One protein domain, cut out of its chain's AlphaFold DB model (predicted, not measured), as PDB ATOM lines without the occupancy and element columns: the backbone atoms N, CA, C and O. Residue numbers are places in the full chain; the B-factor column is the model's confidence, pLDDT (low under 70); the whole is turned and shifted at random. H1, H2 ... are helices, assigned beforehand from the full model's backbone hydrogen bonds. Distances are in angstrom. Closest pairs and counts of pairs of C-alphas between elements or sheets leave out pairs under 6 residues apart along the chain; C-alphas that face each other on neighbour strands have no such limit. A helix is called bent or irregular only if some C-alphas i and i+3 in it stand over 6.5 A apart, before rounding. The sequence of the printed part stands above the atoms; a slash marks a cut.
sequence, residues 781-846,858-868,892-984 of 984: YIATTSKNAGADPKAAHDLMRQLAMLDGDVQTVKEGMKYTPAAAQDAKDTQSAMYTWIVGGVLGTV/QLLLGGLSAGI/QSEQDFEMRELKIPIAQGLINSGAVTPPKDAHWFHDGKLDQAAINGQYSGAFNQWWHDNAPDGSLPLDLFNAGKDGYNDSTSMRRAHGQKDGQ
ATOM      1  N   TYR A 781     -16.421 -51.868  65.384       78.88
ATOM      2  CA  TYR A 781     -15.526 -53.024  65.530       78.88
ATOM      3  C   TYR A 781     -14.076 -52.691  65.170       78.88
ATOM      4  O   TYR A 781     -13.167 -53.136  65.874       78.88
ATOM      5  N   ILE A 782     -13.841 -51.858  64.156       81.94
ATOM      6  CA  ILE A 782     -12.509 -51.340  63.805       81.94
ATOM      7  C   ILE A 782     -11.934 -50.524  64.974       81.94
ATOM      8  O   ILE A 782     -10.795 -50.749  65.404       81.94
ATOM      9  N   ALA A 783     -12.739 -49.639  65.569       78.25
ATOM     10  CA  ALA A 783     -12.340 -48.870  66.747       78.25
ATOM     11  C   ALA A 783     -12.066 -49.768  67.964       78.25
ATOM     12  O   ALA A 783     -11.089 -49.570  68.688       78.25
ATOM     13  N   THR A 784     -12.885 -50.796  68.184       76.62
ATOM     14  CA  THR A 784     -12.713 -51.735  69.306       76.62
ATOM     15  C   THR A 784     -11.474 -52.614  69.136       76.62
ATOM     16  O   THR A 784     -10.717 -52.804  70.090       76.62
ATOM     17  N   THR A 785     -11.215 -53.093  67.921       78.56
ATOM     18  CA  THR A 785      -9.999 -53.845  67.575       78.56
ATOM     19  C   THR A 785      -8.759 -52.990  67.823       78.56
ATOM     20  O   THR A 785      -7.838 -53.417  68.516       78.56
ATOM     21  N   SER A 786      -8.789 -51.729  67.385       81.25
ATOM     22  CA  SER A 786      -7.699 -50.767  67.601       81.25
ATOM     23  C   SER A 786      -7.480 -50.436  69.078       81.25
ATOM     24  O   SER A 786      -6.340 -50.338  69.534       81.25
ATOM     25  N   LYS A 787      -8.560 -50.314  69.862       79.38
ATOM     26  CA  LYS A 787      -8.490 -50.102  71.315       79.38
ATOM     27  C   LYS A 787      -7.777 -51.255  72.025       79.38
ATOM     28  O   LYS A 787      -6.989 -51.022  72.940       79.38
ATOM     29  N   ASN A 788      -8.048 -52.488  71.608       75.44
ATOM     30  CA  ASN A 788      -7.516 -53.691  72.248       75.44
ATOM     31  C   ASN A 788      -6.169 -54.153  71.668       75.44
ATOM     32  O   ASN A 788      -5.566 -55.085  72.198       75.44
ATOM     33  N   ALA A 789      -5.661 -53.484  70.632       77.19
ATOM     34  CA  ALA A 789      -4.453 -53.891  69.920       77.19
ATOM     35  C   ALA A 789      -3.184 -53.927  70.785       77.19
ATOM     36  O   ALA A 789      -2.246 -54.652  70.475       77.19
ATOM     37  N   GLY A 790      -3.152 -53.194  71.903       74.31
ATOM     38  CA  GLY A 790      -2.040 -53.261  72.856       74.31
ATOM     39  C   GLY A 790      -1.931 -54.593  73.613       74.31
ATOM     40  O   GLY A 790      -0.854 -54.901  74.113       74.31
ATOM     41  N   ALA A 791      -3.017 -55.373  73.707       75.44
ATOM     42  CA  ALA A 791      -3.047 -56.643  74.439       75.44
ATOM     43  C   ALA A 791      -2.564 -57.830  73.586       75.44
ATOM     44  O   ALA A 791      -1.777 -58.644  74.063       75.44
ATOM     45  N   ASP A 792      -2.993 -57.898  72.323       76.88
ATOM     46  CA  ASP A 792      -2.505 -58.861  71.330       76.88
ATOM     47  C   ASP A 792      -2.359 -58.165  69.965       76.88
ATOM     48  O   ASP A 792      -3.310 -58.120  69.176       76.88
ATOM     49  N   PRO A 793      -1.172 -57.598  69.673       79.12
ATOM     50  CA  PRO A 793      -0.942 -56.855  68.438       79.12
ATOM     51  C   PRO A 793      -1.137 -57.699  67.179       79.12
ATOM     52  O   PRO A 793      -1.606 -57.186  66.168       79.12
ATOM     53  N   LYS A 794      -0.807 -58.997  67.230       80.25
ATOM     54  CA  LYS A 794      -0.908 -59.872  66.060       80.25
ATOM     55  C   LYS A 794      -2.366 -60.206  65.756       80.25
ATOM     56  O   LYS A 794      -2.783 -60.081  64.611       80.25
ATOM     57  N   ALA A 795      -3.140 -60.595  66.769       76.31
ATOM     58  CA  ALA A 795      -4.563 -60.865  66.578       76.31
ATOM     59  C   ALA A 795      -5.323 -59.605  66.134       76.31
ATOM     60  O   ALA A 795      -6.200 -59.688  65.276       76.31
ATOM     61  N   ALA A 796      -4.960 -58.434  66.672       77.25
ATOM     62  CA  ALA A 796      -5.544 -57.167  66.250       77.25
ATOM     63  C   ALA A 796      -5.168 -56.793  64.810       77.25
ATOM     64  O   ALA A 796      -6.029 -56.308  64.086       77.25
ATOM     65  N   HIS A 797      -3.929 -57.045  64.380       86.31
ATOM     66  CA  HIS A 797      -3.506 -56.863  62.990       86.31
ATOM     67  C   HIS A 797      -4.305 -57.768  62.033       86.31
ATOM     68  O   HIS A 797      -4.865 -57.281  61.051       86.31
ATOM     69  N   ASP A 798      -4.399 -59.069  62.330       81.50
ATOM     70  CA  ASP A 798      -5.107 -60.040  61.481       81.50
ATOM     71  C   ASP A 798      -6.611 -59.708  61.380       81.50
ATOM     72  O   ASP A 798      -7.157 -59.632  60.279       81.50
ATOM     73  N   LEU A 799      -7.264 -59.405  62.510       81.88
ATOM     74  CA  LEU A 799      -8.674 -59.000  62.530       81.88
ATOM     75  C   LEU A 799      -8.903 -57.638  61.855       81.88
ATOM     76  O   LEU A 799      -9.910 -57.456  61.180       81.88
ATOM     77  N   MET A 800      -7.984 -56.678  62.005       85.75
ATOM     78  CA  MET A 800      -8.072 -55.376  61.333       85.75
ATOM     79  C   MET A 800      -8.054 -55.529  59.812       85.75
ATOM     80  O   MET A 800      -8.866 -54.915  59.123       85.75
ATOM     81  N   ARG A 801      -7.163 -56.381  59.288       87.69
ATOM     82  CA  ARG A 801      -7.123 -56.704  57.858       87.69
ATOM     83  C   ARG A 801      -8.445 -57.311  57.393       87.69
ATOM     84  O   ARG A 801      -9.002 -56.851  56.405       87.69
ATOM     85  N   GLN A 802      -8.970 -58.291  58.126       86.31
ATOM     86  CA  GLN A 802     -10.240 -58.960  57.818       86.31
ATOM     87  C   GLN A 802     -11.441 -58.001  57.843       86.31
ATOM     88  O   GLN A 802     -12.268 -58.014  56.932       86.31
ATOM     89  N   LEU A 803     -11.527 -57.129  58.853       85.81
ATOM     90  CA  LEU A 803     -12.571 -56.103  58.946       85.81
ATOM     91  C   LEU A 803     -12.503 -55.127  57.767       85.81
ATOM     92  O   LEU A 803     -13.540 -54.754  57.231       85.81
ATOM     93  N   ALA A 804     -11.300 -54.749  57.336       85.88
ATOM     94  CA  ALA A 804     -11.128 -53.858  56.195       85.88
ATOM     95  C   ALA A 804     -11.382 -54.537  54.836       85.88
ATOM     96  O   ALA A 804     -11.788 -53.859  53.896       85.88
ATOM     97  N   MET A 805     -11.187 -55.859  54.721       86.00
ATOM     98  CA  MET A 805     -11.650 -56.626  53.553       86.00
ATOM     99  C   MET A 805     -13.175 -56.557  53.434       86.00
ATOM    100  O   MET A 805     -13.691 -56.236  52.369       86.00
ATOM    101  N   LEU A 806     -13.890 -56.800  54.540       87.31
ATOM    102  CA  LEU A 806     -15.349 -56.691  54.579       87.31
ATOM    103  C   LEU A 806     -15.826 -55.252  54.305       87.31
ATOM    104  O   LEU A 806     -16.810 -55.067  53.593       87.31
ATOM    105  N   ASP A 807     -15.122 -54.237  54.819       84.94
ATOM    106  CA  ASP A 807     -15.434 -52.829  54.539       84.94
ATOM    107  C   ASP A 807     -15.287 -52.480  53.053       84.94
ATOM    108  O   ASP A 807     -16.165 -51.828  52.485       84.94
ATOM    109  N   GLY A 808     -14.247 -52.997  52.390       80.75
ATOM    110  CA  GLY A 808     -14.085 -52.874  50.939       80.75
ATOM    111  C   GLY A 808     -15.301 -53.382  50.158       80.75
ATOM    112  O   GLY A 808     -15.790 -52.699  49.250       80.75
ATOM    113  N   ASP A 809     -15.855 -54.526  50.562       83.25
ATOM    114  CA  ASP A 809     -17.063 -55.086  49.952       83.25
ATOM    115  C   ASP A 809     -18.317 -54.261  50.271       83.25
ATOM    116  O   ASP A 809     -19.152 -54.034  49.394       83.25
ATOM    117  N   VAL A 810     -18.454 -53.748  51.498       84.94
ATOM    118  CA  VAL A 810     -19.566 -52.861  51.883       84.94
ATOM    119  C   VAL A 810     -19.613 -51.622  50.993       84.94
ATOM    120  O   VAL A 810     -20.686 -51.270  50.493       84.94
ATOM    121  N   GLN A 811     -18.475 -50.959  50.772       78.94
ATOM    122  CA  GLN A 811     -18.409 -49.765  49.919       78.94
ATOM    123  C   GLN A 811     -18.765 -50.107  48.470       78.94
ATOM    124  O   GLN A 811     -19.609 -49.457  47.853       78.94
ATOM    125  N   THR A 812     -18.239 -51.227  47.984       79.00
ATOM    126  CA  THR A 812     -18.591 -51.823  46.695       79.00
ATOM    127  C   THR A 812     -20.108 -52.009  46.522       79.00
ATOM    128  O   THR A 812     -20.664 -51.701  45.461       79.00
ATOM    129  N   VAL A 813     -20.796 -52.522  47.545       82.75
ATOM    130  CA  VAL A 813     -22.248 -52.722  47.505       82.75
ATOM    131  C   VAL A 813     -22.965 -51.369  47.497       82.75
ATOM    132  O   VAL A 813     -23.883 -51.185  46.696       82.75
ATOM    133  N   LYS A 814     -22.527 -50.391  48.309       77.88
ATOM    134  CA  LYS A 814     -23.107 -49.031  48.345       77.88
ATOM    135  C   LYS A 814     -23.029 -48.320  46.996       77.88
ATOM    136  O   LYS A 814     -24.026 -47.735  46.569       77.88
ATOM    137  N   GLU A 815     -21.888 -48.389  46.313       75.00
ATOM    138  CA  GLU A 815     -21.714 -47.812  44.972       75.00
ATOM    139  C   GLU A 815     -22.727 -48.390  43.969       75.00
ATOM    140  O   GLU A 815     -23.277 -47.671  43.127       75.00
ATOM    141  N   GLY A 816     -23.038 -49.683  44.102       75.31
ATOM    142  CA  GLY A 816     -24.036 -50.373  43.290       75.31
ATOM    143  C   GLY A 816     -25.483 -49.911  43.521       75.31
ATOM    144  O   GLY A 816     -26.287 -49.972  42.587       75.31
ATOM    145  N   MET A 817     -25.822 -49.414  44.720       77.38
ATOM    146  CA  MET A 817     -27.205 -49.107  45.127       77.38
ATOM    147  C   MET A 817     -27.769 -47.788  44.575       77.38
ATOM    148  O   MET A 817     -28.987 -47.614  44.555       77.38
ATOM    149  N   LYS A 818     -26.926 -46.857  44.100       75.62
ATOM    150  CA  LYS A 818     -27.340 -45.553  43.526       75.62
ATOM    151  C   LYS A 818     -28.370 -44.785  44.379       75.62
ATOM    152  O   LYS A 818     -29.428 -44.388  43.883       75.62
ATOM    153  N   TYR A 819     -28.071 -44.545  45.656       75.06
ATOM    154  CA  TYR A 819     -28.965 -43.782  46.534       75.06
ATOM    155  C   TYR A 819     -29.261 -42.369  46.014       75.06
ATOM    156  O   TYR A 819     -28.411 -41.695  45.429       75.06
ATOM    157  N   THR A 820     -30.466 -41.876  46.305       76.75
ATOM    158  CA  THR A 820     -30.750 -40.440  46.180       76.75
ATOM    159  C   THR A 820     -29.912 -39.650  47.196       76.75
ATOM    160  O   THR A 820     -29.543 -40.203  48.232       76.75
ATOM    161  N   PRO A 821     -29.645 -38.348  46.982       73.00
ATOM    162  CA  PRO A 821     -28.897 -37.544  47.953       73.00
ATOM    163  C   PRO A 821     -29.496 -37.552  49.368       73.00
ATOM    164  O   PRO A 821     -28.753 -37.524  50.342       73.00
ATOM    165  N   ALA A 822     -30.828 -37.622  49.484       68.00
ATOM    166  CA  ALA A 822     -31.512 -37.730  50.773       68.00
ATOM    167  C   ALA A 822     -31.278 -39.103  51.426       68.00
ATOM    168  O   ALA A 822     -30.870 -39.169  52.577       68.00
ATOM    169  N   ALA A 823     -31.436 -40.187  50.662       72.44
ATOM    170  CA  ALA A 823     -31.152 -41.545  51.126       72.44
ATOM    171  C   ALA A 823     -29.682 -41.721  51.553       72.44
ATOM    172  O   ALA A 823     -29.400 -42.318  52.587       72.44
ATOM    173  N   ALA A 824     -28.738 -41.151  50.801       73.50
ATOM    174  CA  ALA A 824     -27.320 -41.179  51.152       73.50
ATOM    175  C   ALA A 824     -27.025 -40.435  52.468       73.50
ATOM    176  O   ALA A 824     -26.135 -40.842  53.214       73.50
ATOM    177  N   GLN A 825     -27.764 -39.360  52.767       71.00
ATOM    178  CA  GLN A 825     -27.634 -38.643  54.035       71.00
ATOM    179  C   GLN A 825     -28.239 -39.436  55.199       71.00
ATOM    180  O   GLN A 825     -27.579 -39.571  56.225       71.00
ATOM    181  N   ASP A 826     -29.422 -40.030  55.021       66.69
ATOM    182  CA  ASP A 826     -30.052 -40.887  56.037       66.69
ATOM    183  C   ASP A 826     -29.133 -42.058  56.439       66.69
ATOM    184  O   ASP A 826     -29.007 -42.390  57.623       66.69
ATOM    185  N   ALA A 827     -28.435 -42.652  55.463       70.06
ATOM    186  CA  ALA A 827     -27.424 -43.679  55.709       70.06
ATOM    187  C   ALA A 827     -26.248 -43.152  56.549       70.06
ATOM    188  O   ALA A 827     -25.849 -43.796  57.521       70.06
ATOM    189  N   LYS A 828     -25.719 -41.964  56.224       72.12
ATOM    190  CA  LYS A 828     -24.602 -41.331  56.953       72.12
ATOM    191  C   LYS A 828     -24.970 -40.925  58.378       72.12
ATOM    192  O   LYS A 828     -24.162 -41.107  59.292       72.12
ATOM    193  N   ASP A 829     -26.174 -40.400  58.582       68.50
ATOM    194  CA  ASP A 829     -26.667 -40.012  59.905       68.50
ATOM    195  C   ASP A 829     -26.830 -41.253  60.795       68.50
ATOM    196  O   ASP A 829     -26.385 -41.264  61.946       68.50
ATOM    197  N   THR A 830     -27.381 -42.334  60.233       67.88
ATOM    198  CA  THR A 830     -27.526 -43.624  60.926       67.88
ATOM    199  C   THR A 830     -26.165 -44.256  61.241       67.88
ATOM    200  O   THR A 830     -25.950 -44.710  62.366       67.88
ATOM    201  N   GLN A 831     -25.216 -44.223  60.297       72.19
ATOM    202  CA  GLN A 831     -23.833 -44.681  60.497       72.19
ATOM    203  C   GLN A 831     -23.151 -43.927  61.642       72.19
ATOM    204  O   GLN A 831     -22.640 -44.545  62.576       72.19
ATOM    205  N   SER A 832     -23.210 -42.594  61.611       64.62
ATOM    206  CA  SER A 832     -22.596 -41.730  62.625       64.62
ATOM    207  C   SER A 832     -23.203 -41.964  64.011       64.62
ATOM    208  O   SER A 832     -22.484 -42.010  65.015       64.62
ATOM    209  N   ALA A 833     -24.526 -42.146  64.083       63.38
ATOM    210  CA  ALA A 833     -25.222 -42.468  65.323       63.38
ATOM    211  C   ALA A 833     -24.769 -43.824  65.883       63.38
ATOM    212  O   ALA A 833     -24.366 -43.894  67.045       63.38
ATOM    213  N   MET A 834     -24.760 -44.877  65.059       64.19
ATOM    214  CA  MET A 834     -24.369 -46.223  65.487       64.19
ATOM    215  C   MET A 834     -22.905 -46.282  65.945       64.19
ATOM    216  O   MET A 834     -22.609 -46.795  67.028       64.19
ATOM    217  N   TYR A 835     -21.998 -45.652  65.195       63.03
ATOM    218  CA  TYR A 835     -20.598 -45.482  65.580       63.03
ATOM    219  C   TYR A 835     -20.464 -44.786  66.946       63.03
ATOM    220  O   TYR A 835     -19.791 -45.279  67.856       63.03
ATOM    221  N   THR A 836     -21.175 -43.667  67.133       60.41
ATOM    222  CA  THR A 836     -21.159 -42.882  68.380       60.41
ATOM    223  C   THR A 836     -21.663 -43.677  69.583       60.41
ATOM    224  O   THR A 836     -21.187 -43.465  70.707       60.41
ATOM    225  N   TRP A 837     -22.631 -44.569  69.366       58.66
ATOM    226  CA  TRP A 837     -23.189 -45.446  70.394       58.66
ATOM    227  C   TRP A 837     -22.193 -46.522  70.821       58.66
ATOM    228  O   TRP A 837     -21.942 -46.664  72.021       58.66
ATOM    229  N   ILE A 838     -21.582 -47.219  69.859       60.47
ATOM    230  CA  ILE A 838     -20.589 -48.268  70.124       60.47
ATOM    231  C   ILE A 838     -19.366 -47.689  70.842       60.47
ATOM    232  O   ILE A 838     -18.947 -48.186  71.888       60.47
ATOM    233  N   VAL A 839     -18.812 -46.600  70.310       57.34
ATOM    234  CA  VAL A 839     -17.614 -45.950  70.856       57.34
ATOM    235  C   VAL A 839     -17.893 -45.285  72.203       57.34
ATOM    236  O   VAL A 839     -17.039 -45.282  73.089       57.34
ATOM    237  N   GLY A 840     -19.081 -44.696  72.363       50.62
ATOM    238  CA  GLY A 840     -19.421 -43.848  73.500       50.62
ATOM    239  C   GLY A 840     -19.716 -44.568  74.807       50.62
ATOM    240  O   GLY A 840     -19.949 -43.888  75.802       50.62
ATOM    241  N   GLY A 841     -19.755 -45.901  74.829       46.50
ATOM    242  CA  GLY A 841     -19.953 -46.665  76.063       46.50
ATOM    243  C   GLY A 841     -21.266 -46.374  76.808       46.50
ATOM    244  O   GLY A 841     -21.398 -46.787  77.957       46.50
ATOM    245  N   VAL A 842     -22.250 -45.710  76.174       33.84
ATOM    246  CA  VAL A 842     -23.619 -45.465  76.705       33.84
ATOM    247  C   VAL A 842     -24.356 -46.789  76.995       33.84
ATOM    248  O   VAL A 842     -25.338 -46.841  77.724       33.84
ATOM    249  N   LEU A 843     -23.779 -47.881  76.515       39.91
ATOM    250  CA  LEU A 843     -24.056 -49.278  76.796       39.91
ATOM    251  C   LEU A 843     -23.324 -49.817  78.061       39.91
ATOM    252  O   LEU A 843     -22.710 -50.880  78.016       39.91
ATOM    253  N   GLY A 844     -23.321 -49.074  79.178       24.59
ATOM    254  CA  GLY A 844     -22.594 -49.434  80.421       24.59
ATOM    255  C   GLY A 844     -23.042 -50.772  81.055       24.59
ATOM    256  O   GLY A 844     -24.163 -51.201  80.830       24.59
ATOM    257  N   THR A 845     -22.287 -51.517  81.880       23.58
ATOM    258  CA  THR A 845     -20.998 -51.342  82.586       23.58
ATOM    259  C   THR A 845     -20.466 -52.715  83.069       23.58
ATOM    260  O   THR A 845     -21.245 -53.518  83.564       23.58
ATOM    261  N   VAL A 846     -19.139 -52.911  82.995       23.03
ATOM    262  CA  VAL A 846     -18.211 -53.686  83.871       23.03
ATOM    263  C   VAL A 846     -18.667 -55.036  84.476       23.03
ATOM    264  O   VAL A 846     -19.440 -55.071  85.428       23.03
ATOM    265  N   GLN A 858     -17.392 -59.689  73.334       34.91
ATOM    266  CA  GLN A 858     -18.512 -59.955  74.259       34.91
ATOM    267  C   GLN A 858     -19.030 -58.715  75.009       34.91
ATOM    268  O   GLN A 858     -20.182 -58.698  75.433       34.91
ATOM    269  N   LEU A 859     -18.210 -57.669  75.152       34.28
ATOM    270  CA  LEU A 859     -18.587 -56.423  75.837       34.28
ATOM    271  C   LEU A 859     -19.483 -55.505  74.996       34.28
ATOM    272  O   LEU A 859     -20.255 -54.735  75.558       34.28
ATOM    273  N   LEU A 860     -19.392 -55.603  73.669       38.50
ATOM    274  CA  LEU A 860     -20.186 -54.816  72.723       38.50
ATOM    275  C   LEU A 860     -21.607 -55.385  72.575       38.50
ATOM    276  O   LEU A 860     -22.580 -54.643  72.440       38.50
ATOM    277  N   LEU A 861     -21.720 -56.710  72.689       40.47
ATOM    278  CA  LEU A 861     -22.968 -57.453  72.560       40.47
ATOM    279  C   LEU A 861     -23.985 -57.067  73.654       40.47
ATOM    280  O   LEU A 861     -25.152 -56.839  73.330       40.47
ATOM    281  N   GLY A 862     -23.555 -56.912  74.916       35.66
ATOM    282  CA  GLY A 862     -24.462 -56.731  76.067       35.66
ATOM    283  C   GLY A 862     -25.305 -55.452  76.041       35.66
ATOM    284  O   GLY A 862     -26.412 -55.410  76.581       35.66
ATOM    285  N   GLY A 863     -24.805 -54.412  75.379       34.12
ATOM    286  CA  GLY A 863     -25.473 -53.126  75.296       34.12
ATOM    287  C   GLY A 863     -26.559 -53.031  74.236       34.12
ATOM    288  O   GLY A 863     -27.638 -52.502  74.505       34.12
ATOM    289  N   LEU A 864     -26.298 -53.580  73.049       34.16
ATOM    290  CA  LEU A 864     -27.269 -53.566  71.957       34.16
ATOM    291  C   LEU A 864     -28.532 -54.358  72.330       34.16
ATOM    292  O   LEU A 864     -29.630 -53.944  71.979       34.16
ATOM    293  N   SER A 865     -28.417 -55.417  73.143       34.44
ATOM    294  CA  SER A 865     -29.579 -56.178  73.629       34.44
ATOM    295  C   SER A 865     -30.355 -55.543  74.782       34.44
ATOM    296  O   SER A 865     -31.554 -55.791  74.905       34.44
ATOM    297  N   ALA A 866     -29.713 -54.755  75.653       30.00
ATOM    298  CA  ALA A 866     -30.365 -54.235  76.861       30.00
ATOM    299  C   ALA A 866     -31.415 -53.149  76.550       30.00
ATOM    300  O   ALA A 866     -32.406 -53.034  77.267       30.00
ATOM    301  N   GLY A 867     -31.245 -52.407  75.449       32.62
ATOM    302  CA  GLY A 867     -32.271 -51.501  74.916       32.62
ATOM    303  C   GLY A 867     -33.423 -52.215  74.196       32.62
ATOM    304  O   GLY A 867     -34.515 -51.667  74.107       32.62
ATOM    305  N   ILE A 868     -33.203 -53.447  73.721       34.12
ATOM    306  CA  ILE A 868     -34.182 -54.246  72.963       34.12
ATOM    307  C   ILE A 868     -35.086 -55.064  73.902       34.12
ATOM    308  O   ILE A 868     -36.278 -55.200  73.644       34.12
ATOM    309  N   GLN A 892     -11.208 -39.199  42.057       35.66
ATOM    310  CA  GLN A 892      -9.880 -39.450  42.646       35.66
ATOM    311  C   GLN A 892      -9.871 -39.213  44.164       35.66
ATOM    312  O   GLN A 892      -8.860 -39.469  44.812       35.66
ATOM    313  N   SER A 893     -10.995 -38.756  44.732       41.28
ATOM    314  CA  SER A 893     -11.169 -38.576  46.170       41.28
ATOM    315  C   SER A 893     -11.653 -39.837  46.880       41.28
ATOM    316  O   SER A 893     -11.426 -39.913  48.073       41.28
ATOM    317  N   GLU A 894     -12.219 -40.836  46.189       40.59
ATOM    318  CA  GLU A 894     -12.734 -42.072  46.812       40.59
ATOM    319  C   GLU A 894     -11.644 -42.816  47.587       40.59
ATOM    320  O   GLU A 894     -11.775 -42.966  48.791       40.59
ATOM    321  N   GLN A 895     -10.481 -43.088  46.989       42.91
ATOM    322  CA  GLN A 895      -9.399 -43.791  47.693       42.91
ATOM    323  C   GLN A 895      -8.858 -43.016  48.918       42.91
ATOM    324  O   GLN A 895      -8.446 -43.609  49.913       42.91
ATOM    325  N   ASP A 896      -8.864 -41.679  48.865       45.22
ATOM    326  CA  ASP A 896      -8.441 -40.795  49.962       45.22
ATOM    327  C   ASP A 896      -9.557 -40.520  50.987       45.22
ATOM    328  O   ASP A 896      -9.264 -40.128  52.120       45.22
ATOM    329  N   PHE A 897     -10.818 -40.673  50.589       48.16
ATOM    330  CA  PHE A 897     -12.028 -40.534  51.392       48.16
ATOM    331  C   PHE A 897     -12.280 -41.827  52.168       48.16
ATOM    332  O   PHE A 897     -12.427 -41.775  53.381       48.16
ATOM    333  N   GLU A 898     -12.165 -42.982  51.523       54.25
ATOM    334  CA  GLU A 898     -12.257 -44.317  52.122       54.25
ATOM    335  C   GLU A 898     -11.090 -44.573  53.088       54.25
ATOM    336  O   GLU A 898     -11.284 -45.009  54.222       54.25
ATOM    337  N   MET A 899      -9.862 -44.162  52.730       53.59
ATOM    338  CA  MET A 899      -8.744 -44.169  53.684       53.59
ATOM    339  C   MET A 899      -8.948 -43.189  54.850       53.59
ATOM    340  O   MET A 899      -8.344 -43.382  55.906       53.59
ATOM    341  N   ARG A 900      -9.744 -42.120  54.691       58.62
ATOM    342  CA  ARG A 900     -10.147 -41.246  55.810       58.62
ATOM    343  C   ARG A 900     -11.238 -41.903  56.656       58.62
ATOM    344  O   ARG A 900     -11.153 -41.781  57.877       58.62
ATOM    345  N   GLU A 901     -12.171 -42.633  56.047       66.19
ATOM    346  CA  GLU A 901     -13.205 -43.399  56.753       66.19
ATOM    347  C   GLU A 901     -12.597 -44.474  57.655       66.19
ATOM    348  O   GLU A 901     -13.020 -44.549  58.796       66.19
ATOM    349  N   LEU A 902     -11.533 -45.183  57.246       74.25
ATOM    350  CA  LEU A 902     -10.833 -46.150  58.115       74.25
ATOM    351  C   LEU A 902      -9.951 -45.495  59.198       74.25
ATOM    352  O   LEU A 902      -9.819 -46.013  60.310       74.25
ATOM    353  N   LYS A 903      -9.333 -44.337  58.918       82.94
ATOM    354  CA  LYS A 903      -8.456 -43.638  59.886       82.94
ATOM    355  C   LYS A 903      -9.200 -43.173  61.130       82.94
ATOM    356  O   LYS A 903      -8.640 -43.223  62.220       82.94
ATOM    357  N   ILE A 904     -10.427 -42.685  60.971       84.75
ATOM    358  CA  ILE A 904     -11.238 -42.136  62.067       84.75
ATOM    359  C   ILE A 904     -11.544 -43.194  63.150       84.75
ATOM    360  O   ILE A 904     -11.181 -42.954  64.303       84.75
ATOM    361  N   PRO A 905     -12.124 -44.370  62.847       82.31
ATOM    362  CA  PRO A 905     -12.381 -45.403  63.841       82.31
ATOM    363  C   PRO A 905     -11.083 -45.973  64.433       82.31
ATOM    364  O   PRO A 905     -11.017 -46.158  65.650       82.31
ATOM    365  N   ILE A 906     -10.015 -46.165  63.643       85.25
ATOM    366  CA  ILE A 906      -8.710 -46.606  64.177       85.25
ATOM    367  C   ILE A 906      -8.167 -45.584  65.188       85.25
ATOM    368  O   ILE A 906      -7.811 -45.942  66.316       85.25
ATOM    369  N   ALA A 907      -8.155 -44.299  64.819       87.12
ATOM    370  CA  ALA A 907      -7.745 -43.207  65.693       87.12
ATOM    371  C   ALA A 907      -8.572 -43.162  66.978       87.12
ATOM    372  O   ALA A 907      -8.005 -43.068  68.062       87.12
ATOM    373  N   GLN A 908      -9.896 -43.281  66.881       85.44
ATOM    374  CA  GLN A 908     -10.772 -43.306  68.047       85.44
ATOM    375  C   GLN A 908     -10.446 -44.463  68.992       85.44
ATOM    376  O   GLN A 908     -10.401 -44.268  70.207       85.44
ATOM    377  N   GLY A 909     -10.198 -45.659  68.455       81.06
ATOM    378  CA  GLY A 909      -9.798 -46.818  69.247       81.06
ATOM    379  C   GLY A 909      -8.489 -46.592  70.001       81.06
ATOM    380  O   GLY A 909      -8.407 -46.853  71.202       81.06
ATOM    381  N   LEU A 910      -7.491 -46.030  69.320       85.38
ATOM    382  CA  LEU A 910      -6.189 -45.699  69.903       85.38
ATOM    383  C   LEU A 910      -6.267 -44.558  70.932       85.38
ATOM    384  O   LEU A 910      -5.533 -44.567  71.919       85.38
ATOM    385  N   ILE A 911      -7.162 -43.586  70.736       86.75
ATOM    386  CA  ILE A 911      -7.458 -42.552  71.737       86.75
ATOM    387  C   ILE A 911      -8.100 -43.201  72.969       86.75
ATOM    388  O   ILE A 911      -7.686 -42.942  74.098       86.75
ATOM    389  N   ASN A 912      -9.066 -44.101  72.760       81.88
ATOM    390  CA  ASN A 912      -9.774 -44.804  73.831       81.88
ATOM    391  C   ASN A 912      -8.876 -45.754  74.637       81.88
ATOM    392  O   ASN A 912      -9.170 -46.022  75.802       81.88
ATOM    393  N   SER A 913      -7.810 -46.288  74.035       79.75
ATOM    394  CA  SER A 913      -6.799 -47.088  74.739       79.75
ATOM    395  C   SER A 913      -5.740 -46.240  75.443       79.75
ATOM    396  O   SER A 913      -4.965 -46.766  76.239       79.75
ATOM    397  N   GLY A 914      -5.701 -44.931  75.168       83.38
ATOM    398  CA  GLY A 914      -4.653 -44.023  75.630       83.38
ATOM    399  C   GLY A 914      -3.332 -44.158  74.866       83.38
ATOM    400  O   GLY A 914      -2.343 -43.552  75.272       83.38
ATOM    401  N   ALA A 915      -3.298 -44.928  73.771       84.56
ATOM    402  CA  ALA A 915      -2.109 -45.102  72.936       84.56
ATOM    403  C   ALA A 915      -1.724 -43.818  72.182       84.56
ATOM    404  O   ALA A 915      -0.545 -43.587  71.922       84.56
ATOM    405  N   VAL A 916      -2.706 -42.970  71.860       87.50
ATOM    406  CA  VAL A 916      -2.502 -41.631  71.286       87.50
ATOM    407  C   VAL A 916      -3.380 -40.616  72.016       87.50
ATOM    408  O   VAL A 916      -4.396 -40.970  72.609       87.50
ATOM    409  N   THR A 917      -2.999 -39.337  72.008       86.31
ATOM    410  CA  THR A 917      -3.768 -38.274  72.676       86.31
ATOM    411  C   THR A 917      -4.092 -37.152  71.687       86.31
ATOM    412  O   THR A 917      -3.179 -36.653  71.021       86.31
ATOM    413  N   PRO A 918      -5.364 -36.731  71.572       87.44
ATOM    414  CA  PRO A 918      -5.729 -35.608  70.723       87.44
ATOM    415  C   PRO A 918      -5.267 -34.273  71.341       87.44
ATOM    416  O   PRO A 918      -5.127 -34.164  72.565       87.44
ATOM    417  N   PRO A 919      -5.030 -33.231  70.524       86.88
ATOM    418  CA  PRO A 919      -4.730 -31.890  71.017       86.88
ATOM    419  C   PRO A 919      -5.857 -31.359  71.914       86.88
ATOM    420  O   PRO A 919      -7.034 -31.613  71.669       86.88
ATOM    421  N   LYS A 920      -5.507 -30.585  72.950       79.81
ATOM    422  CA  LYS A 920      -6.474 -30.068  73.943       79.81
ATOM    423  C   LYS A 920      -7.513 -29.100  73.358       79.81
ATOM    424  O   LYS A 920      -8.533 -28.857  73.991       79.81
ATOM    425  N   ASP A 921      -7.226 -28.528  72.199       84.06
ATOM    426  CA  ASP A 921      -8.005 -27.534  71.460       84.06
ATOM    427  C   ASP A 921      -8.542 -28.079  70.125       84.06
ATOM    428  O   ASP A 921      -8.977 -27.320  69.260       84.06
ATOM    429  N   ALA A 922      -8.524 -29.401  69.939       85.38
ATOM    430  CA  ALA A 922      -9.041 -30.033  68.736       85.38
ATOM    431  C   ALA A 922     -10.564 -29.842  68.616       85.38
ATOM    432  O   ALA A 922     -11.341 -30.551  69.238       85.38
ATOM    433  N   HIS A 923     -11.006 -28.924  67.752       83.56
ATOM    434  CA  HIS A 923     -12.433 -28.702  67.457       83.56
ATOM    435  C   HIS A 923     -13.139 -29.908  66.812       83.56
ATOM    436  O   HIS A 923     -14.363 -29.947  66.759       83.56
ATOM    437  N   TRP A 924     -12.365 -30.877  66.325       83.94
ATOM    438  CA  TRP A 924     -12.819 -32.156  65.783       83.94
ATOM    439  C   TRP A 924     -12.850 -33.282  66.834       83.94
ATOM    440  O   TRP A 924     -13.111 -34.431  66.487       83.94
ATOM    441  N   PHE A 925     -12.569 -32.971  68.105       83.31
ATOM    442  CA  PHE A 925     -12.614 -33.915  69.217       83.31
ATOM    443  C   PHE A 925     -13.313 -33.297  70.437       83.31
ATOM    444  O   PHE A 925     -12.828 -32.332  71.027       83.31
ATOM    445  N   HIS A 926     -14.445 -33.862  70.850       81.00
ATOM    446  CA  HIS A 926     -15.213 -33.403  72.012       81.00
ATOM    447  C   HIS A 926     -15.818 -34.585  72.771       81.00
ATOM    448  O   HIS A 926     -16.070 -35.640  72.199       81.00
ATOM    449  N   ASP A 927     -15.951 -34.451  74.093       74.81
ATOM    450  CA  ASP A 927     -16.512 -35.480  74.985       74.81
ATOM    451  C   ASP A 927     -15.893 -36.886  74.835       74.81
ATOM    452  O   ASP A 927     -16.560 -37.909  74.995       74.81
ATOM    453  N   GLY A 928     -14.590 -36.944  74.535       74.12
ATOM    454  CA  GLY A 928     -13.869 -38.202  74.326       74.12
ATOM    455  C   GLY A 928     -14.056 -38.820  72.934       74.12
ATOM    456  O   GLY A 928     -13.628 -39.952  72.717       74.12
ATOM    457  N   LYS A 929     -14.688 -38.108  71.992       78.69
ATOM    458  CA  LYS A 929     -15.107 -38.625  70.685       78.69
ATOM    459  C   LYS A 929     -14.617 -37.758  69.530       78.69
ATOM    460  O   LYS A 929     -14.576 -36.534  69.627       78.69
ATOM    461  N   LEU A 930     -14.273 -38.409  68.426       81.12
ATOM    462  CA  LEU A 930     -14.007 -37.781  67.139       81.12
ATOM    463  C   LEU A 930     -15.326 -37.377  66.478       81.12
ATOM    464  O   LEU A 930     -16.246 -38.184  66.350       81.12
ATOM    465  N   ASP A 931     -15.391 -36.133  66.023       78.94
ATOM    466  CA  ASP A 931     -16.505 -35.613  65.240       78.94
ATOM    467  C   ASP A 931     -16.261 -35.897  63.754       78.94
ATOM    468  O   ASP A 931     -15.525 -35.183  63.068       78.94
ATOM    469  N   GLN A 932     -16.860 -36.982  63.258       73.25
ATOM    470  CA  GLN A 932     -16.662 -37.458  61.888       73.25
ATOM    471  C   GLN A 932     -17.105 -36.418  60.849       73.25
ATOM    472  O   GLN A 932     -16.432 -36.248  59.831       73.25
ATOM    473  N   ALA A 933     -18.169 -35.656  61.120       70.75
ATOM    474  CA  ALA A 933     -18.644 -34.608  60.220       70.75
ATOM    475  C   ALA A 933     -17.656 -33.430  60.164       70.75
ATOM    476  O   ALA A 933     -17.341 -32.916  59.088       70.75
ATOM    477  N   ALA A 934     -17.103 -33.040  61.314       77.31
ATOM    478  CA  ALA A 934     -16.081 -32.004  61.408       77.31
ATOM    479  C   ALA A 934     -14.767 -32.417  60.713       77.31
ATOM    480  O   ALA A 934     -14.164 -31.599  60.010       77.31
ATOM    481  N   ILE A 935     -14.342 -33.679  60.869       78.81
ATOM    482  CA  ILE A 935     -13.131 -34.246  60.246       78.81
ATOM    483  C   ILE A 935     -13.295 -34.385  58.731       78.81
ATOM    484  O   ILE A 935     -12.374 -34.054  57.984       78.81
ATOM    485  N   ASN A 936     -14.462 -34.829  58.266       71.50
ATOM    486  CA  ASN A 936     -14.742 -34.975  56.837       71.50
ATOM    487  C   ASN A 936     -15.013 -33.628  56.146       71.50
ATOM    488  O   ASN A 936     -14.899 -33.531  54.927       71.50
ATOM    489  N   GLY A 937     -15.327 -32.581  56.915       75.12
ATOM    490  CA  GLY A 937     -15.521 -31.215  56.436       75.12
ATOM    491  C   GLY A 937     -14.348 -30.284  56.762       75.12
ATOM    492  O   GLY A 937     -13.231 -30.428  56.263       75.12
ATOM    493  N   GLN A 938     -14.622 -29.273  57.589       77.25
ATOM    494  CA  GLN A 938     -13.745 -28.116  57.807       77.25
ATOM    495  C   GLN A 938     -12.375 -28.457  58.427       77.25
ATOM    496  O   GLN A 938     -11.419 -27.706  58.231       77.25
ATOM    497  N   TYR A 939     -12.248 -29.567  59.161       82.06
ATOM    498  CA  TYR A 939     -11.055 -29.872  59.958       82.06
ATOM    499  C   TYR A 939     -10.201 -31.030  59.424       82.06
ATOM    500  O   TYR A 939      -9.261 -31.455  60.098       82.06
ATOM    501  N   SER A 940     -10.451 -31.489  58.194       79.50
ATOM    502  CA  SER A 940      -9.732 -32.623  57.594       79.50
ATOM    503  C   SER A 940      -8.207 -32.450  57.597       79.50
ATOM    504  O   SER A 940      -7.467 -33.362  57.959       79.50
ATOM    505  N   GLY A 941      -7.714 -31.251  57.264       80.38
ATOM    506  CA  GLY A 941      -6.275 -30.960  57.262       80.38
ATOM    507  C   GLY A 941      -5.635 -31.021  58.654       80.38
ATOM    508  O   GLY A 941      -4.534 -31.546  58.799       80.38
ATOM    509  N   ALA A 942      -6.336 -30.533  59.683       83.94
ATOM    510  CA  ALA A 942      -5.840 -30.537  61.059       83.94
ATOM    511  C   ALA A 942      -5.785 -31.959  61.641       83.94
ATOM    512  O   ALA A 942      -4.801 -32.320  62.285       83.94
ATOM    513  N   PHE A 943      -6.809 -32.773  61.369       86.69
ATOM    514  CA  PHE A 943      -6.825 -34.181  61.757       86.69
ATOM    515  C   PHE A 943      -5.724 -34.980  61.047       86.69
ATOM    516  O   PHE A 943      -4.986 -35.712  61.698       86.69
ATOM    517  N   ASN A 944      -5.554 -34.802  59.730       84.12
ATOM    518  CA  ASN A 944      -4.527 -35.514  58.963       84.12
ATOM    519  C   ASN A 944      -3.103 -35.192  59.435       84.12
ATOM    520  O   ASN A 944      -2.268 -36.093  59.498       84.12
ATOM    521  N   GLN A 945      -2.830 -33.932  59.794       85.19
ATOM    522  CA  GLN A 945      -1.541 -33.553  60.371       85.19
ATOM    523  C   GLN A 945      -1.316 -34.241  61.723       85.19
ATOM    524  O   GLN A 945      -0.269 -34.847  61.932       85.19
ATOM    525  N   TRP A 946      -2.316 -34.213  62.611       89.44
ATOM    526  CA  TRP A 946      -2.234 -34.915  63.893       89.44
ATOM    527  C   TRP A 946      -2.016 -36.423  63.710       89.44
ATOM    528  O   TRP A 946      -1.166 -37.002  64.385       89.44
ATOM    529  N   TRP A 947      -2.734 -37.054  62.779       86.81
ATOM    530  CA  TRP A 947      -2.570 -38.471  62.466       86.81
ATOM    531  C   TRP A 947      -1.146 -38.781  61.995       86.81
ATOM    532  O   TRP A 947      -0.527 -39.714  62.499       86.81
ATOM    533  N   HIS A 948      -0.595 -37.974  61.082       85.56
ATOM    534  CA  HIS A 948       0.777 -38.135  60.598       85.56
ATOM    535  C   HIS A 948       1.807 -38.059  61.735       85.56
ATOM    536  O   HIS A 948       2.716 -38.884  61.797       85.56
ATOM    537  N   ASP A 949       1.620 -37.128  62.672       86.44
ATOM    538  CA  ASP A 949       2.514 -36.956  63.819       86.44
ATOM    539  C   ASP A 949       2.407 -38.112  64.840       86.44
ATOM    540  O   ASP A 949       3.355 -38.369  65.585       86.44
ATOM    541  N   ASN A 950       1.271 -38.822  64.879       85.50
ATOM    542  CA  ASN A 950       0.985 -39.890  65.849       85.50
ATOM    543  C   ASN A 950       1.064 -41.312  65.265       85.50
ATOM    544  O   ASN A 950       1.003 -42.276  66.027       85.50
ATOM    545  N   ALA A 951       1.253 -41.459  63.952       85.31
ATOM    546  CA  ALA A 951       1.441 -42.737  63.267       85.31
ATOM    547  C   ALA A 951       2.786 -42.802  62.504       85.31
ATOM    548  O   ALA A 951       2.788 -42.999  61.287       85.31
ATOM    549  N   PRO A 952       3.947 -42.625  63.175       86.31
ATOM    550  CA  PRO A 952       5.250 -42.720  62.519       86.31
ATOM    551  C   PRO A 952       5.585 -44.160  62.093       86.31
ATOM    552  O   PRO A 952       4.991 -45.126  62.583       86.31
ATOM    553  N   ASP A 953       6.582 -44.307  61.219       79.56
ATOM    554  CA  ASP A 953       7.056 -45.604  60.722       79.56
ATOM    555  C   ASP A 953       7.356 -46.600  61.858       79.56
ATOM    556  O   ASP A 953       8.105 -46.303  62.791       79.56
ATOM    557  N   GLY A 954       6.768 -47.798  61.773       77.62
ATOM    558  CA  GLY A 954       6.934 -48.875  62.759       77.62
ATOM    559  C   GLY A 954       6.116 -48.725  64.049       77.62
ATOM    560  O   GLY A 954       6.318 -49.499  64.984       77.62
ATOM    561  N   SER A 955       5.215 -47.742  64.130       87.00
ATOM    562  CA  SER A 955       4.301 -47.575  65.266       87.00
ATOM    563  C   SER A 955       3.041 -48.441  65.139       87.00
ATOM    564  O   SER A 955       2.587 -48.720  64.032       87.00
ATOM    565  N   LEU A 956       2.437 -48.815  66.276       84.31
ATOM    566  CA  LEU A 956       1.162 -49.547  66.319       84.31
ATOM    567  C   LEU A 956       0.032 -48.853  65.520       84.31
ATOM    568  O   LEU A 956      -0.674 -49.550  64.796       84.31
ATOM    569  N   PRO A 957      -0.144 -47.513  65.580       86.00
ATOM    570  CA  PRO A 957      -1.133 -46.824  64.750       86.00
ATOM    571  C   PRO A 957      -0.916 -47.006  63.245       86.00
ATOM    572  O   PRO A 957      -1.881 -47.212  62.510       86.00
ATOM    573  N   LEU A 958       0.340 -46.954  62.787       85.50
ATOM    574  CA  LEU A 958       0.660 -47.158  61.377       85.50
ATOM    575  C   LEU A 958       0.522 -48.629  60.971       85.50
ATOM    576  O   LEU A 958       0.069 -48.903  59.867       85.50
ATOM    577  N   ASP A 959       0.879 -49.562  61.853       87.00
ATOM    578  CA  ASP A 959       0.746 -51.006  61.628       87.00
ATOM    579  C   ASP A 959      -0.720 -51.415  61.432       87.00
ATOM    580  O   ASP A 959      -1.062 -52.019  60.420       87.00
ATOM    581  N   LEU A 960      -1.620 -50.978  62.323       85.94
ATOM    582  CA  LEU A 960      -3.062 -51.217  62.182       85.94
ATOM    583  C   LEU A 960      -3.637 -50.559  60.923       85.94
ATOM    584  O   LEU A 960      -4.456 -51.154  60.228       85.94
ATOM    585  N   PHE A 961      -3.203 -49.337  60.606       86.94
ATOM    586  CA  PHE A 961      -3.640 -48.659  59.388       86.94
ATOM    587  C   PHE A 961      -3.150 -49.366  58.119       86.94
ATOM    588  O   PHE A 961      -3.910 -49.484  57.161       86.94
ATOM    589  N   ASN A 962      -1.914 -49.870  58.109       86.44
ATOM    590  CA  ASN A 962      -1.386 -50.660  57.000       86.44
ATOM    591  C   ASN A 962      -2.124 -51.996  56.869       86.44
ATOM    592  O   ASN A 962      -2.500 -52.348  55.759       86.44
ATOM    593  N   ALA A 963      -2.413 -52.680  57.980       85.88
ATOM    594  CA  ALA A 963      -3.217 -53.901  57.982       85.88
ATOM    595  C   ALA A 963      -4.603 -53.667  57.361       85.88
ATOM    596  O   ALA A 963      -5.034 -54.426  56.494       85.88
ATOM    597  N   GLY A 964      -5.275 -52.581  57.759       85.00
ATOM    598  CA  GLY A 964      -6.558 -52.188  57.178       85.00
ATOM    599  C   GLY A 964      -6.441 -51.849  55.689       85.00
ATOM    600  O   GLY A 964      -7.222 -52.323  54.868       85.00
ATOM    601  N   LYS A 965      -5.413 -51.089  55.303       83.25
ATOM    602  CA  LYS A 965      -5.146 -50.759  53.900       83.25
ATOM    603  C   LYS A 965      -4.903 -52.006  53.046       83.25
ATOM    604  O   LYS A 965      -5.398 -52.072  51.923       83.25
ATOM    605  N   ASP A 966      -4.129 -52.963  53.544       84.75
ATOM    606  CA  ASP A 966      -3.842 -54.212  52.843       84.75
ATOM    607  C   ASP A 966      -5.129 -55.022  52.651       84.75
ATOM    608  O   ASP A 966      -5.414 -55.437  51.531       84.75
ATOM    609  N   GLY A 967      -5.963 -55.135  53.689       83.75
ATOM    610  CA  GLY A 967      -7.262 -55.809  53.602       83.75
ATOM    611  C   GLY A 967      -8.213 -55.178  52.581       83.75
ATOM    612  O   GLY A 967      -8.740 -55.868  51.711       83.75
ATOM    613  N   TYR A 968      -8.371 -53.855  52.610       81.69
ATOM    614  CA  TYR A 968      -9.200 -53.139  51.634       81.69
ATOM    615  C   TYR A 968      -8.694 -53.342  50.187       81.69
ATOM    616  O   TYR A 968      -9.461 -53.572  49.245       81.69
ATOM    617  N   ASN A 969      -7.372 -53.295  49.985       78.75
ATOM    618  CA  ASN A 969      -6.775 -53.542  48.670       78.75
ATOM    619  C   ASN A 969      -6.952 -54.992  48.207       78.75
ATOM    620  O   ASN A 969      -7.078 -55.221  47.001       78.75
ATOM    621  N   ASP A 970      -6.949 -55.958  49.126       79.44
ATOM    622  CA  ASP A 970      -7.167 -57.367  48.813       79.44
ATOM    623  C   ASP A 970      -8.586 -57.595  48.272       79.44
ATOM    624  O   ASP A 970      -8.706 -58.132  47.171       79.44
ATOM    625  N   SER A 971      -9.629 -57.095  48.951       75.69
ATOM    626  CA  SER A 971     -11.032 -57.166  48.479       75.69
ATOM    627  C   SER A 971     -11.182 -56.558  47.071       75.69
ATOM    628  O   SER A 971     -11.582 -57.220  46.105       75.69
ATOM    629  N   THR A 972     -10.721 -55.317  46.885       68.75
ATOM    630  CA  THR A 972     -10.839 -54.622  45.590       68.75
ATOM    631  C   THR A 972     -10.016 -55.273  44.468       68.75
ATOM    632  O   THR A 972     -10.397 -55.219  43.290       68.75
ATOM    633  N   SER A 973      -8.889 -55.917  44.795       68.12
ATOM    634  CA  SER A 973      -8.042 -56.632  43.830       68.12
ATOM    635  C   SER A 973      -8.601 -58.005  43.456       68.12
ATOM    636  O   SER A 973      -8.555 -58.366  42.274       68.12
ATOM    637  N   MET A 974      -9.157 -58.747  44.419       61.34
ATOM    638  CA  MET A 974      -9.847 -60.022  44.185       61.34
ATOM    639  C   MET A 974     -11.006 -59.818  43.202       61.34
ATOM    640  O   MET A 974     -11.085 -60.499  42.176       61.34
ATOM    641  N   ARG A 975     -11.801 -58.760  43.382       60.72
ATOM    642  CA  ARG A 975     -12.926 -58.433  42.495       60.72
ATOM    643  C   ARG A 975     -12.526 -58.126  41.049       60.72
ATOM    644  O   ARG A 975     -13.180 -58.584  40.110       60.72
ATOM    645  N   ARG A 976     -11.405 -57.422  40.822       56.84
ATOM    646  CA  ARG A 976     -10.867 -57.190  39.458       56.84
ATOM    647  C   ARG A 976     -10.487 -58.494  38.754       56.84
ATOM    648  O   ARG A 976     -10.590 -58.571  37.529       56.84
ATOM    649  N   ALA A 977     -10.068 -59.513  39.504       54.56
ATOM    650  CA  ALA A 977      -9.755 -60.834  38.964       54.56
ATOM    651  C   ALA A 977     -11.017 -61.670  38.654       54.56
ATOM    652  O   ALA A 977     -10.987 -62.476  37.719       54.56
ATOM    653  N   HIS A 978     -12.119 -61.461  39.384       50.84
ATOM    654  CA  HIS A 978     -13.417 -62.109  39.142       50.84
ATOM    655  C   HIS A 978     -14.206 -61.452  37.992       50.84
ATOM    656  O   HIS A 978     -14.635 -62.150  37.072       50.84
ATOM    657  N   GLY A 979     -14.276 -60.117  37.932       45.38
ATOM    658  CA  GLY A 979     -14.955 -59.382  36.852       45.38
ATOM    659  C   GLY A 979     -14.341 -59.570  35.453       45.38
ATOM    660  O   GLY A 979     -15.022 -59.386  34.446       45.38
ATOM    661  N   GLN A 980     -13.072 -59.989  35.355       39.91
ATOM    662  CA  GLN A 980     -12.444 -60.372  34.080       39.91
ATOM    663  C   GLN A 980     -12.836 -61.777  33.585       39.91
ATOM    664  O   GLN A 980     -12.603 -62.077  32.413       39.91
ATOM    665  N   LYS A 981     -13.412 -62.639  34.436       39.72
ATOM    666  CA  LYS A 981     -13.816 -64.009  34.068       39.72
ATOM    667  C   LYS A 981     -15.268 -64.116  33.603       39.72
ATOM    668  O   LYS A 981     -15.528 -64.942  32.737       39.72
ATOM    669  N   ASP A 982     -16.168 -63.272  34.102       34.97
ATOM    670  CA  ASP A 982     -17.589 -63.277  33.699       34.97
ATOM    671  C   ASP A 982     -17.866 -62.439  32.433       34.97
ATOM    672  O   ASP A 982     -18.975 -62.433  31.901       34.97
ATOM    673  N   GLY A 983     -16.840 -61.750  31.919       31.48
ATOM    674  CA  GLY A 983     -16.849 -61.040  30.636       31.48
ATOM    675  C   GLY A 983     -16.347 -61.854  29.433       31.48
ATOM    676  O   GLY A 983     -16.073 -61.244  28.395       31.48
ATOM    677  N   GLN A 984     -16.180 -63.180  29.555       28.42
ATOM    678  CA  GLN A 984     -15.808 -64.091  28.455       28.42
ATOM    679  C   GLN A 984     -16.910 -65.081  28.087       28.42
ATOM    680  O   GLN A 984     -17.455 -65.732  29.003       28.42
TER     681      GLN A 984
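This is residues 781 to 846, 858 to 868 and 892 to 984 of the 984 residues of an uncharacterized protein of Streptomyces guanduensis (UniProt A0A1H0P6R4). Two long helices, H2 and H8, cross as a slanted X along one side of H5, which runs through the middle of the domain, and short H1 folds back from H2 onto H5. On the side of H5 away from that X lie H6 and H7, while H3 is loosely set at a third side, with H4 near it, and residues 976 to 984 stick out as a tail. The printed part has 170 residues with eight named helices, H1 to H8 in chain order, and no named strand; the class is all helix. The whole is compact, with a radius of gyration of the C-alphas of 16.9 A, and spans 56 by 40 by 36 A; without the tail the body spans 41 by 39 by 33 A.

Find C-alpha 793 at (-0.942, -56.855, 68.438); from there H2, residues 793 to 817, runs 36.0 A to C-alpha 817 at (-27.205, -49.107, 45.127). Before it comes H1, residues 781 to 788. After it, H3, residues 821 to 839, runs 26.9 A. H4 is residues 858 to 866, neither bent nor irregular, but only just: C-alphas 860 and 863 are 6.1 A apart. H5, residues 894 to 912, runs 27.3 A. H6 is residues 932 to 936 and H7 residues 940 to 950. H8, residues 956 to 979, runs 35.0 A and ends at C-alpha 979, (-14.955, -59.382, 36.852).

Start at Arg 801 and Gly 967, the closest C-alphas of H2 and H8, 4.4 A apart; these helices touch at a steep tilt of 43 degrees. H2 touches H1 with residues 796 to 803 alone, closest at Thr 785 and Ala 796, 5.7 A, and the two form a helical hairpin. H1 touches H5, with C-alphas 787 and 909 4.1 A apart. H8 touches H5 with residues 957 to 965 alone, closest at Lys 903 and Phe 961, 7.0 A, at a shallow tilt of 34.9 degrees, only just short of steep. H7 is close to but not clearly touching H5, with C-alphas 907 and 947 closest at 7.7 A. H6 is likewise close to H5, at Ile 904 and Gln 932, 7.2 A. H3 touches no helix; its closest C-alpha to H4 is 838, 7.1 A from 860. In H1, H2, H3, H6, H7 and H8 every O i to N i+4 pair is within hydrogen-bond range; H5 has 14 of 15, and H4 1 of 5, beside 2 of 6 O i to N i+3 pairs.

The C-alphas of Lys 920 and Gln 984 are the two farthest apart, 57.6 A. Residues 847 to 857 are not printed, a gap of 11.5 A between C-alphas 846 and 858; residues 869 to 891 are not printed either, a gap of 41.6 A between C-alphas 868 and 892. The link from H5 to H6, residues 913 to 931, is long. Mean pLDDT of the printed part is 70.6, and 53 residues are under 70, among them 832 to 846, 858 to 868, 892 to 901 and 972 to 984.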